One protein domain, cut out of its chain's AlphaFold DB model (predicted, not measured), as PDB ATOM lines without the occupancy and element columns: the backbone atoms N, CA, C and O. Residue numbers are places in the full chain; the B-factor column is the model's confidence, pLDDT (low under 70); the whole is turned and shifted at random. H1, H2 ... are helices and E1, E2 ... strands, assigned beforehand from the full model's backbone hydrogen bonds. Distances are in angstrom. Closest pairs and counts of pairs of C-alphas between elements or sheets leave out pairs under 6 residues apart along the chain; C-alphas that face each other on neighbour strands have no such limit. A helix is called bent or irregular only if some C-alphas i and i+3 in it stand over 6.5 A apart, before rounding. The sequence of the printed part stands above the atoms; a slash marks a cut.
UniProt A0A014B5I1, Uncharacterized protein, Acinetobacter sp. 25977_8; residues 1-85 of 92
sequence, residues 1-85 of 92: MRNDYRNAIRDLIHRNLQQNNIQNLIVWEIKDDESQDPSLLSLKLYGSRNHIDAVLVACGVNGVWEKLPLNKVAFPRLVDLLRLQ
ATOM      1  N   MET A   1      82.148  32.585  88.432       59.69
ATOM      2  CA  MET A   1      82.482  33.367  87.218       59.69
ATOM      3  C   MET A   1      81.277  33.608  86.307       59.69
ATOM      4  O   MET A   1      80.790  34.729  86.277       59.69
ATOM      5  N   ARG A   2      80.720  32.608  85.594       68.50
ATOM      6  CA  ARG A   2      79.575  32.860  84.679       68.50
ATOM      7  C   ARG A   2      78.279  33.250  85.406       68.50
ATOM      8  O   ARG A   2      77.517  34.066  84.900       68.50
ATOM      9  N   ASN A   3      78.047  32.696  86.600       75.69
ATOM     10  CA  ASN A   3      76.904  33.075  87.435       75.69
ATOM     11  C   ASN A   3      77.058  34.498  88.001       75.69
ATOM     12  O   ASN A   3      76.098  35.259  87.990       75.69
ATOM     13  N   ASP A   4      78.273  34.881  88.407       82.31
ATOM     14  CA  ASP A   4      78.592  36.239  88.871       82.31
ATOM     15  C   ASP A   4      78.395  37.275  87.765       82.31
ATOM     16  O   ASP A   4      77.735  38.283  87.987       82.31
ATOM     17  N   TYR A   5      78.850  36.982  86.543       84.25
ATOM     18  CA  TYR A   5      78.606  37.838  85.380       84.25
ATOM     19  C   TYR A   5      77.105  38.042  85.109       84.25
ATOM     20  O   TYR A   5      76.648  39.168  84.913       84.25
ATOM     21  N   ARG A   6      76.311  36.961  85.145       83.94
ATOM     22  CA  ARG A   6      74.849  37.035  84.972       83.94
ATOM     23  C   ARG A   6      74.180  37.837  86.089       83.94
ATOM     24  O   ARG A   6      73.283  38.631  85.812       83.94
ATOM     25  N   ASN A   7      74.621  37.661  87.333       87.06
ATOM     26  CA  ASN A   7      74.124  38.443  88.462       87.06
ATOM     27  C   ASN A   7      74.483  39.924  88.316       87.06
ATOM     28  O   ASN A   7      73.602  40.764  88.460       87.06
ATOM     29  N   ALA A   8      75.715  40.244  87.917       88.69
ATOM     30  CA  ALA A   8      76.151  41.616  87.698       88.69
ATOM     31  C   ALA A   8      75.348  42.320  86.589       88.69
ATOM     32  O   ALA A   8      74.986  43.487  86.742       88.69
ATOM     33  N   ILE A   9      74.998  41.613  85.506       89.06
ATOM     34  CA  ILE A   9      74.095  42.144  84.471       89.06
ATOM     35  C   ILE A   9      72.714  42.452  85.060       89.06
ATOM     36  O   ILE A   9      72.173  43.533  84.828       89.06
ATOM     37  N   ARG A  10      72.140  41.520  85.829       88.81
ATOM     38  CA  ARG A  10      70.827  41.712  86.461       88.81
ATOM     39  C   ARG A  10      70.839  42.909  87.412       88.81
ATOM     40  O   ARG A  10      69.946  43.750  87.342       88.81
ATOM     41  N   ASP A  11      71.865  43.006  88.252       90.44
ATOM     42  CA  ASP A  11      72.058  44.124  89.175       90.44
ATOM     43  C   ASP A  11      72.198  45.453  88.437       90.44
ATOM     44  O   ASP A  11      71.594  46.446  88.840       90.44
ATOM     45  N   LEU A  12      72.944  45.490  87.332       89.81
ATOM     46  CA  LEU A  12      73.085  46.687  86.510       89.81
ATOM     47  C   LEU A  12      71.729  47.150  85.957       89.81
ATOM     48  O   LEU A  12      71.412  48.339  86.040       89.81
ATOM     49  N   ILE A  13      70.924  46.233  85.414       88.62
ATOM     50  CA  ILE A  13      69.592  46.556  84.882       88.62
ATOM     51  C   ILE A  13      68.697  47.078  86.011       88.62
ATOM     52  O   ILE A  13      68.126  48.160  85.887       88.62
ATOM     53  N   HIS A  14      68.629  46.365  87.139       88.62
ATOM     54  CA  HIS A  14      67.827  46.778  88.291       88.62
ATOM     55  C   HIS A  14      68.252  48.138  88.850       88.62
ATOM     56  O   HIS A  14      67.390  48.977  89.110       88.62
ATOM     57  N   ARG A  15      69.557  48.399  88.992       89.81
ATOM     58  CA  ARG A  15      70.075  49.692  89.467       89.81
ATOM     59  C   ARG A  15      69.690  50.829  88.528       89.81
ATOM     60  O   ARG A  15      69.225  51.862  89.000       89.81
ATOM     61  N   ASN A  16      69.836  50.643  87.216       87.88
ATOM     62  CA  ASN A  16      69.459  51.671  86.244       87.88
ATOM     63  C   ASN A  16      67.941  51.910  86.215       87.88
ATOM     64  O   ASN A  16      67.518  53.061  86.140       87.88
ATOM     65  N   LEU A  17      67.127  50.857  86.341       85.75
ATOM     66  CA  LEU A  17      65.670  50.983  86.449       85.75
ATOM     67  C   LEU A  17      65.257  51.726  87.729       85.75
ATOM     68  O   LEU A  17      64.442  52.643  87.662       85.75
ATOM     69  N   GLN A  18      65.850  51.390  88.880       87.00
ATOM     70  CA  GLN A  18      65.567  52.054  90.158       87.00
ATOM     71  C   GLN A  18      66.000  53.522  90.175       87.00
ATOM     72  O   GLN A  18      65.310  54.362  90.746       87.00
ATOM     73  N   GLN A  19      67.119  53.850  89.529       85.56
ATOM     74  CA  GLN A  19      67.603  55.227  89.404       85.56
ATOM     75  C   GLN A  19      66.867  56.032  88.324       85.56
ATOM     76  O   GLN A  19      67.240  57.173  88.062       85.56
ATOM     77  N   ASN A  20      65.845  55.455  87.679       79.00
ATOM     78  CA  ASN A  20      65.142  56.052  86.541       79.00
ATOM     79  C   ASN A  20      66.084  56.427  85.372       79.00
ATOM     80  O   ASN A  20      65.762  57.247  84.513       79.00
ATOM     81  N   ASN A  21      67.253  55.783  85.309       83.06
ATOM     82  CA  ASN A  21      68.291  55.981  84.302       83.06
ATOM     83  C   ASN A  21      68.019  55.113  83.068       83.06
ATOM     84  O   ASN A  21      68.882  54.390  82.573       83.06
ATOM     85  N   ILE A  22      66.800  55.210  82.535       79.19
ATOM     86  CA  ILE A  22      66.370  54.476  81.333       79.19
ATOM     87  C   ILE A  22      67.241  54.853  80.129       79.19
ATOM     88  O   ILE A  22      67.459  54.033  79.248       79.19
ATOM     89  N   GLN A  23      67.815  56.062  80.122       81.31
ATOM     90  CA  GLN A  23      68.760  56.493  79.091       81.31
ATOM     91  C   GLN A  23      69.973  55.559  78.994       81.31
ATOM     92  O   GLN A  23      70.473  55.341  77.895       81.31
ATOM     93  N   ASN A  24      70.424  54.967  80.103       85.00
ATOM     94  CA  ASN A  24      71.551  54.029  80.131       85.00
ATOM     95  C   ASN A  24      71.155  52.586  79.794       85.00
ATOM     96  O   ASN A  24      72.007  51.703  79.795       85.00
ATOM     97  N   LEU A  25      69.887  52.348  79.465       88.00
ATOM     98  CA  LEU A  25      69.373  51.059  79.029       88.00
ATOM     99  C   LEU A  25      68.891  51.159  77.581       88.00
ATOM    100  O   LEU A  25      68.512  52.216  77.082       88.00
ATOM    101  N   ILE A  26      68.918  50.030  76.892       89.38
ATOM    102  CA  ILE A  26      68.332  49.868  75.569       89.38
ATOM    103  C   ILE A  26      66.952  49.262  75.787       89.38
ATOM    104  O   ILE A  26      66.837  48.107  76.184       89.38
ATOM    105  N   VAL A  27      65.896  50.038  75.563       89.06
ATOM    106  CA  VAL A  27      64.531  49.506  75.606       89.06
ATOM    107  C   VAL A  27      64.216  48.916  74.243       89.06
ATOM    108  O   VAL A  27      64.245  49.629  73.239       89.06
ATOM    109  N   TRP A  28      63.912  47.624  74.211       90.81
ATOM    110  CA  TRP A  28      63.582  46.919  72.981       90.81
ATOM    111  C   TRP A  28      62.283  46.144  73.134       90.81
ATOM    112  O   TRP A  28      62.018  45.537  74.171       90.81
ATOM    113  N   GLU A  29      61.464  46.184  72.090       91.25
ATOM    114  CA  GLU A  29      60.217  45.437  72.005       91.25
ATOM    115  C   GLU A  29      60.471  44.132  71.261       91.25
ATOM    116  O   GLU A  29      60.730  44.145  70.056       91.25
ATOM    117  N   ILE A  30      60.438  43.020  71.996       90.19
ATOM    118  CA  ILE A  30      60.728  41.699  71.442       90.19
ATOM    119  C   ILE A  30      59.557  41.258  70.571       90.19
ATOM    120  O   ILE A  30      58.413  41.178  71.028       90.19
ATOM    121  N   LYS A  31      59.858  40.944  69.313       89.94
ATOM    122  CA  LYS A  31      58.881  40.427  68.352       89.94
ATOM    123  C   LYS A  31      58.811  38.901  68.377       89.94
ATOM    124  O   LYS A  31      59.699  38.234  68.906       89.94
ATOM    125  N   ASP A  32      57.761  38.332  67.784       87.00
ATOM    126  CA  ASP A  32      57.558  36.876  67.778       87.00
ATOM    127  C   ASP A  32      58.700  36.121  67.074       87.00
ATOM    128  O   ASP A  32      59.161  35.108  67.600       87.00
ATOM    129  N   ASP A  33      59.251  36.677  65.990       84.75
ATOM    130  CA  ASP A  33      60.427  36.148  65.289       84.75
ATOM    131  C   ASP A  33      61.690  36.150  66.166       84.75
ATOM    132  O   ASP A  33      62.470  35.199  66.148       84.75
ATOM    133  N   GLU A  34      61.876  37.194  66.974       84.75
ATOM    134  CA  GLU A  34      63.028  37.349  67.872       84.75
ATOM    135  C   GLU A  34      62.889  36.499  69.136       84.75
ATOM    136  O   GLU A  34      63.887  36.074  69.714       84.75
ATOM    137  N   SER A  35      61.654  36.222  69.558       87.00
ATOM    138  CA  SER A  35      61.381  35.494  70.797       87.00
ATOM    139  C   SER A  35      61.830  34.037  70.785       87.00
ATOM    140  O   SER A  35      62.032  33.452  71.848       87.00
ATOM    141  N   GLN A  36      61.978  33.469  69.587       86.06
ATOM    142  CA  GLN A  36      62.434  32.101  69.356       86.06
ATOM    143  C   GLN A  36      63.961  32.012  69.249       86.06
ATOM    144  O   GLN A  36      64.523  30.940  69.455       86.06
ATOM    145  N   ASP A  37      64.639  33.120  68.918       87.69
ATOM    146  CA  ASP A  37      66.086  33.147  68.697       87.69
ATOM    147  C   ASP A  37      66.763  34.293  69.483       87.69
ATOM    148  O   ASP A  37      66.939  35.412  68.983       87.69
ATOM    149  N   PRO A  38      67.240  34.006  70.708       87.31
ATOM    150  CA  PRO A  38      67.980  34.973  71.517       87.31
ATOM    151  C   PRO A  38      69.293  35.430  70.869       87.31
ATOM    152  O   PRO A  38      69.794  36.518  71.172       87.31
ATOM    153  N   SER A  39      69.878  34.620  69.981       89.31
ATOM    154  CA  SER A  39      71.104  34.973  69.262       89.31
ATOM    155  C   SER A  39      70.838  36.018  68.183       89.31
ATOM    156  O   SER A  39      71.646  36.936  68.009       89.31
ATOM    157  N   LEU A  40      69.682  35.942  67.522       89.75
ATOM    158  CA  LEU A  40      69.209  36.962  66.594       89.75
ATOM    159  C   LEU A  40      68.977  38.288  67.321       89.75
ATOM    160  O   LEU A  40      69.416  39.335  66.842       89.75
ATOM    161  N   LEU A  41      68.351  38.240  68.498       90.00
ATOM    162  CA  LEU A  41      68.123  39.432  69.308       90.00
ATOM    163  C   LEU A  41      69.445  40.054  69.786       90.00
ATOM    164  O   LEU A  41      69.640  41.260  69.651       90.00
ATOM    165  N   SER A  42      70.400  39.235  70.243       91.31
ATOM    166  CA  SER A  42      71.754  39.697  70.587       91.31
ATOM    167  C   SER A  42      72.435  40.382  69.398       91.31
ATOM    168  O   SER A  42      73.033  41.446  69.554       91.31
ATOM    169  N   LEU A  43      72.320  39.807  68.198       91.06
ATOM    170  CA  LEU A  43      72.879  40.391  66.981       91.06
ATOM    171  C   LEU A  43      72.249  41.754  66.662       91.06
ATOM    172  O   LEU A  43      72.978  42.679  66.319       91.06
ATOM    173  N   LYS A  44      70.926  41.902  66.798       89.62
ATOM    174  CA  LYS A  44      70.236  43.179  66.547       89.62
ATOM    175  C   LYS A  44      70.564  44.249  67.591       89.62
ATOM    176  O   LYS A  44      70.752  45.404  67.224       89.62
ATOM    177  N   LEU A  45      70.650  43.872  68.865       90.00
ATOM    178  CA  LEU A  45      70.915  44.807  69.964       90.00
ATOM    179  C   LEU A  45      72.379  45.250  70.022       90.00
ATOM    180  O   LEU A  45      72.668  46.421  70.254       90.00
ATOM    181  N   TYR A  46      73.301  44.307  69.840       90.00
ATOM    182  CA  TYR A  46      74.723  44.499  70.132       90.00
ATOM    183  C   TYR A  46      75.630  44.387  68.908       90.00
ATOM    184  O   TYR A  46      76.835  44.590  69.024       90.00
ATOM    185  N   GLY A  47      75.092  44.022  67.744       88.81
ATOM    186  CA  GLY A  47      75.890  43.749  66.547       88.81
ATOM    187  C   GLY A  47      76.677  42.435  66.612       88.81
ATOM    188  O   GLY A  47      77.486  42.165  65.730       88.81
ATOM    189  N   SER A  48      76.459  41.597  67.634       89.19
ATOM    190  CA  SER A  48      77.165  40.324  67.810       89.19
ATOM    191  C   SER A  48      76.301  39.272  68.503       89.19
ATOM    192  O   SER A  48      75.491  39.585  69.375       89.19
ATOM    193  N   ARG A  49      76.518  37.998  68.158       88.44
ATOM    194  CA  ARG A  49      75.877  36.837  68.803       88.44
ATOM    195  C   ARG A  49      76.581  36.391  70.090       88.44
ATOM    196  O   ARG A  49      76.148  35.436  70.720       88.44
ATOM    197  N   ASN A  50      77.644  37.076  70.510       87.50
ATOM    198  CA  ASN A  50      78.422  36.692  71.695       87.50
ATOM    199  C   ASN A  50      77.784  37.130  73.025       87.50
ATOM    200  O   ASN A  50      78.261  36.748  74.090       87.50
ATOM    201  N   HIS A  51      76.714  37.929  72.983       88.50
ATOM    202  CA  HIS A  51      76.082  38.526  74.164       88.50
ATOM    203  C   HIS A  51      74.713  37.906  74.488       88.50
ATOM    204  O   HIS A  51      73.872  38.538  75.125       88.50
ATOM    205  N   ILE A  52      74.501  36.644  74.102       89.06
ATOM    206  CA  ILE A  52      73.255  35.907  74.372       89.06
ATOM    207  C   ILE A  52      72.958  35.852  75.874       89.06
ATOM    208  O   ILE A  52      71.818  36.049  76.275       89.06
ATOM    209  N   ASP A  53      73.976  35.656  76.719       87.12
ATOM    210  CA  ASP A  53      73.803  35.647  78.177       87.12
ATOM    211  C   ASP A  53      73.134  36.935  78.695       87.12
ATOM    212  O   ASP A  53      72.285  36.861  79.579       87.12
ATOM    213  N   ALA A  54      73.459  38.099  78.122       89.19
ATOM    214  CA  ALA A  54      72.841  39.365  78.510       89.19
ATOM    215  C   ALA A  54      71.360  39.426  78.132       89.19
ATOM    216  O   ALA A  54      70.544  39.887  78.929       89.19
ATOM    217  N   VAL A  55      71.016  38.921  76.945       90.19
ATOM    218  CA  VAL A  55      69.630  38.837  76.477       90.19
ATOM    219  C   VAL A  55      68.810  37.937  77.393       90.19
ATOM    220  O   VAL A  55      67.741  38.341  77.847       90.19
ATOM    221  N   LEU A  56      69.335  36.752  77.713       89.62
ATOM    222  CA  LEU A  56      68.659  35.795  78.587       89.62
ATOM    223  C   LEU A  56      68.416  36.390  79.979       89.62
ATOM    224  O   LEU A  56      67.296  36.347  80.486       89.62
ATOM    225  N   VAL A  57      69.440  37.017  80.567       90.31
ATOM    226  CA  VAL A  57      69.339  37.648  81.890       90.31
ATOM    227  C   VAL A  57      68.333  38.796  81.897       90.31
ATOM    228  O   VAL A  57      67.520  38.866  82.817       90.31
ATOM    229  N   ALA A  58      68.367  39.670  80.888       88.88
ATOM    230  CA  ALA A  58      67.445  40.799  80.778       88.88
ATOM    231  C   ALA A  58      65.989  40.340  80.617       88.88
ATOM    232  O   ALA A  58      65.086  40.914  81.219       88.88
ATOM    233  N   CYS A  59      65.773  39.267  79.858       88.38
ATOM    234  CA  CYS A  59      64.456  38.661  79.670       88.38
ATOM    235  C   CYS A  59      64.008  37.793  80.858       88.38
ATOM    236  O   CYS A  59      62.867  37.340  80.879       88.38
ATOM    237  N   GLY A  60      64.886  37.543  81.834       86.00
ATOM    238  CA  GLY A  60      64.592  36.692  82.987       86.00
ATOM    239  C   GLY A  60      64.486  35.200  82.661       86.00
ATOM    240  O   GLY A  60      63.916  34.458  83.456       86.00
ATOM    241  N   VAL A  61      65.037  34.755  81.529       85.81
ATOM    242  CA  VAL A  61      65.032  33.347  81.106       85.81
ATOM    243  C   VAL A  61      66.349  32.655  81.465       85.81
ATOM    244  O   VAL A  61      67.414  33.277  81.534       85.81
ATOM    245  N   ASN A  62      66.299  31.347  81.699       78.19
ATOM    246  CA  ASN A  62      67.451  30.545  82.109       78.19
ATOM    247  C   ASN A  62      68.208  29.940  80.924       78.19
ATOM    248  O   ASN A  62      69.410  29.668  81.036       78.19
ATOM    249  N   GLY A  63      67.530  29.740  79.794       80.50
ATOM    250  CA  GLY A  63      68.110  29.097  78.623       80.50
ATOM    251  C   GLY A  63      67.549  29.596  77.301       80.50
ATOM    252  O   GLY A  63      66.469  30.170  77.235       80.50
ATOM    253  N   VAL A  64      68.298  29.336  76.229       80.75
ATOM    254  CA  VAL A  64      67.925  29.726  74.857       80.75
ATOM    255  C   VAL A  64      66.699  28.988  74.313       80.75
ATOM    256  O   VAL A  64      66.154  29.389  73.298       80.75
ATOM    257  N   TRP A  65      66.292  27.902  74.971       80.62
ATOM    258  CA  TRP A  65      65.099  27.123  74.640       80.62
ATOM    259  C   TRP A  65      63.808  27.737  75.198       80.62
ATOM    260  O   TRP A  65      62.721  27.281  74.852       80.62
ATOM    261  N   GLU A  66      63.906  28.722  76.096       84.00
ATOM    262  CA  GLU A  66      62.738  29.417  76.628       84.00
ATOM    263  C   GLU A  66      62.340  30.556  75.694       84.00
ATOM    264  O   GLU A  66      63.175  31.351  75.262       84.00
ATOM    265  N   LYS A  67      61.037  30.646  75.408       85.50
ATOM    266  CA  LYS A  67      60.494  31.732  74.598       85.50
ATOM    267  C   LYS A  67      60.686  33.051  75.347       85.50
ATOM    268  O   LYS A  67      60.236  33.186  76.486       85.50
ATOM    269  N   LEU A  68      61.337  34.019  74.706       88.00
ATOM    270  CA  LEU A  68      61.501  35.348  75.291       88.00
ATOM    271  C   LEU A  68      60.130  36.034  75.429       88.00
ATOM    272  O   LEU A  68      59.232  35.793  74.614       88.00
ATOM    273  N   PRO A  69      59.942  36.890  76.444       88.06
ATOM    274  CA  PRO A  69      58.671  37.563  76.646       88.06
ATOM    275  C   PRO A  69      58.388  38.521  75.483       88.06
ATOM    276  O   PRO A  69      59.237  39.314  75.093       88.06
ATOM    277  N   LEU A  70      57.176  38.464  74.931       89.44
ATOM    278  CA  LEU A  70      56.723  39.335  73.837       89.44
ATOM    279  C   LEU A  70      56.296  40.704  74.376       89.44
ATOM    280  O   LEU A  70      55.129  41.090  74.305       89.44
ATOM    281  N   ASN A  71      57.225  41.401  75.019       90.56
ATOM    282  CA  ASN A  71      56.991  42.704  75.622       90.56
ATOM    283  C   ASN A  71      58.224  43.610  75.483       90.56
ATOM    284  O   ASN A  71      59.241  43.256  74.880       90.56
ATOM    285  N   LYS A  72      58.106  44.826  76.020       89.94
ATOM    286  CA  LYS A  72      59.227  45.761  76.110       89.94
ATOM    287  C   LYS A  72      60.126  45.368  77.271       89.94
ATOM    288  O   LYS A  72      59.706  45.429  78.425       89.94
ATOM    289  N   VAL A  73      61.363  45.018  76.948       90.12
ATOM    290  CA  VAL A  73      62.401  44.645  77.908       90.12
ATOM    291  C   VAL A  73      63.516  45.683  77.860       90.12
ATOM    292  O   VAL A  73      63.849  46.225  76.804       90.12
ATOM    293  N   ALA A  74      64.077  45.988  79.028       90.19
ATOM    294  CA  ALA A  74      65.224  46.868  79.150       90.19
ATOM    295  C   ALA A  74      66.514  46.042  79.178       90.19
ATOM    296  O   ALA A  74      66.701  45.175  80.030       90.19
ATOM    297  N   PHE A  75      67.411  46.345  78.251       90.94
ATOM    298  CA  PHE A  75      68.693  45.683  78.079       90.94
ATOM    299  C   PHE A  75      69.838  46.608  78.508       90.94
ATOM    300  O   PHE A  75      69.740  47.827  78.361       90.94
ATOM    301  N   PRO A  76      70.953  46.065  79.015       90.56
ATOM    302  CA  PRO A  76      72.148  46.853  79.294       90.56
ATOM    303  C   PRO A  76      72.798  47.317  77.985       90.56
ATOM    304  O   PRO A  76      72.628  46.677  76.943       90.56
ATOM    305  N   ARG A  77      73.578  48.401  78.025       90.88
ATOM    306  CA  ARG A  77      74.355  48.845  76.859       90.88
ATOM    307  C   ARG A  77      75.558  47.938  76.625       90.88
ATOM    308  O   ARG A  77      76.113  47.348  77.550       90.88
ATOM    309  N   LEU A  78      76.021  47.905  75.375       88.62
ATOM    310  CA  LEU A  78      77.211  47.141  74.997       88.62
ATOM    311  C   LEU A  78      78.443  47.539  75.822       88.62
ATOM    312  O   LEU A  78      79.210  46.674  76.228       88.62
ATOM    313  N   VAL A  79      78.617  48.835  76.109       87.56
ATOM    314  CA  VAL A  79      79.770  49.323  76.884       87.56
ATOM    315  C   VAL A  79      79.803  48.729  78.295       87.56
ATOM    316  O   VAL A  79      80.869  48.356  78.781       87.56
ATOM    317  N   ASP A  80      78.635  48.570  78.921       88.62
ATOM    318  CA  ASP A  80      78.524  47.987  80.253       88.62
ATOM    319  C   ASP A  80      78.749  46.479  80.207       88.62
ATOM    320  O   ASP A  80      79.436  45.930  81.065       88.62
ATOM    321  N   LEU A  81      78.244  45.806  79.167       87.94
ATOM    322  CA  LEU A  81      78.518  44.387  78.951       87.94
ATOM    323  C   LEU A  81      80.006  44.115  78.769       87.94
ATOM    324  O   LEU A  81      80.512  43.174  79.373       87.94
ATOM    325  N   LEU A  82      80.706  44.929  77.976       87.94
ATOM    326  CA  LEU A  82      82.150  44.808  77.780       87.94
ATOM    327  C   LEU A  82      82.913  45.071  79.078       87.94
ATOM    328  O   LEU A  82      83.858  44.347  79.384       87.94
ATOM    329  N   ARG A  83      82.485  46.059  79.874       88.62
ATOM    330  CA  ARG A  83      83.062  46.327  81.197       88.62
ATOM    331  C   ARG A  83      82.883  45.139  82.141       88.62
ATOM    332  O   ARG A  83      83.857  44.703  82.743       88.62
ATOM    333  N   LEU A  84      81.676  44.584  82.224       87.38
ATOM    334  CA  LEU A  84      81.383  43.407  83.045       87.38
ATOM    335  C   LEU A  84      82.121  42.162  82.542       87.38
ATOM    336  O   LEU A  84      82.593  41.369  83.346       87.38
ATOM    337  N   GLN A  85      82.260  41.986  81.224       85.06
ATOM    338  CA  GLN A  85      83.082  40.905  80.680       85.06
ATOM    339  C   GLN A  85      84.532  41.078  81.106       85.06
ATOM    340  O   GLN A  85      85.162  40.127  81.549       85.06
TER     341      GLN A  85
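What this domain is: This is residues 1 to 85 of the 92 residues of an uncharacterized protein of Acinetobacter sp. 25977_8 (UniProt A0A014B5I1). H4 lies near the middle of a rounded body, with the long H1 packed on one side of it, H3 packed on it about perpendicular, and the small sheet of E1 and E2 meeting it through E2. H5 packs on H1, H2 lies far from the middle, and residues 60 to 71 make a long unnamed loop from H4 to E2. The printed part has 85 residues, in the order H1 E1 H2 H3 H4 E2 H5; the class is mostly helix, and the two strands are antiparallel. It is compact, with a radius of gyration of the C-alphas of 11.8 A and spans of 31 by 28 by 22 A.

Where its parts are: Find C-alpha 2 at (79.575, 32.860, 84.679); from there H1 runs 24.4 A to residue 18. Next come E1, residues 25 to 29, H2, 32 to 35, and H3, 38 to 46. H4, residues 49 to 59, is 15.9 A long and irregular: C-alphas 50 and 53 are 8.0 A apart. E2, residues 72 to 76, spans 13.4 A, and H5, residues 78 to 85, ends at C-alpha 85, (83.082, 40.905, 80.680).

How they stand to each other: Look at H1 first: its residues 6 to 13 touch H4 at a steep tilt of 56 degrees, closest at the C-alphas of Arg 10 and Val 57, 6.3 A. Its residues 5 to 9 touch H5, closest at the C-alphas of Tyr 5 and Leu 84, 6.6 A. Between E1 and E2, N 26 and O 75 are 2.8 A apart, within hydrogen-bond range. H2 and H3 only just touch, with 3 pairs of C-alphas within 8 A, and only at the corner; their closest C-alphas are those of Glu 34 and Leu 41, 5.7 A. H3 and H4 touch, about perpendicular at 79 degrees, closest at the C-alphas of Leu 43 and Arg 49, 5.0 A. The closest C-alphas of H4 and E2 are those of Ala 58 and Phe 75, 5.7 A. Each O i to N i+4 pair is within hydrogen-bond range in H1, H3 and H5, and 5 of 7 are in H4; H2 is too short for such a pair.

The domain as a whole: The C-alphas farthest apart are those of Gln 19 and Trp 65, 31.8 A. The printed part has no cut, its long link is H4 to E2, and residues 1 to 2 have pLDDT under 70.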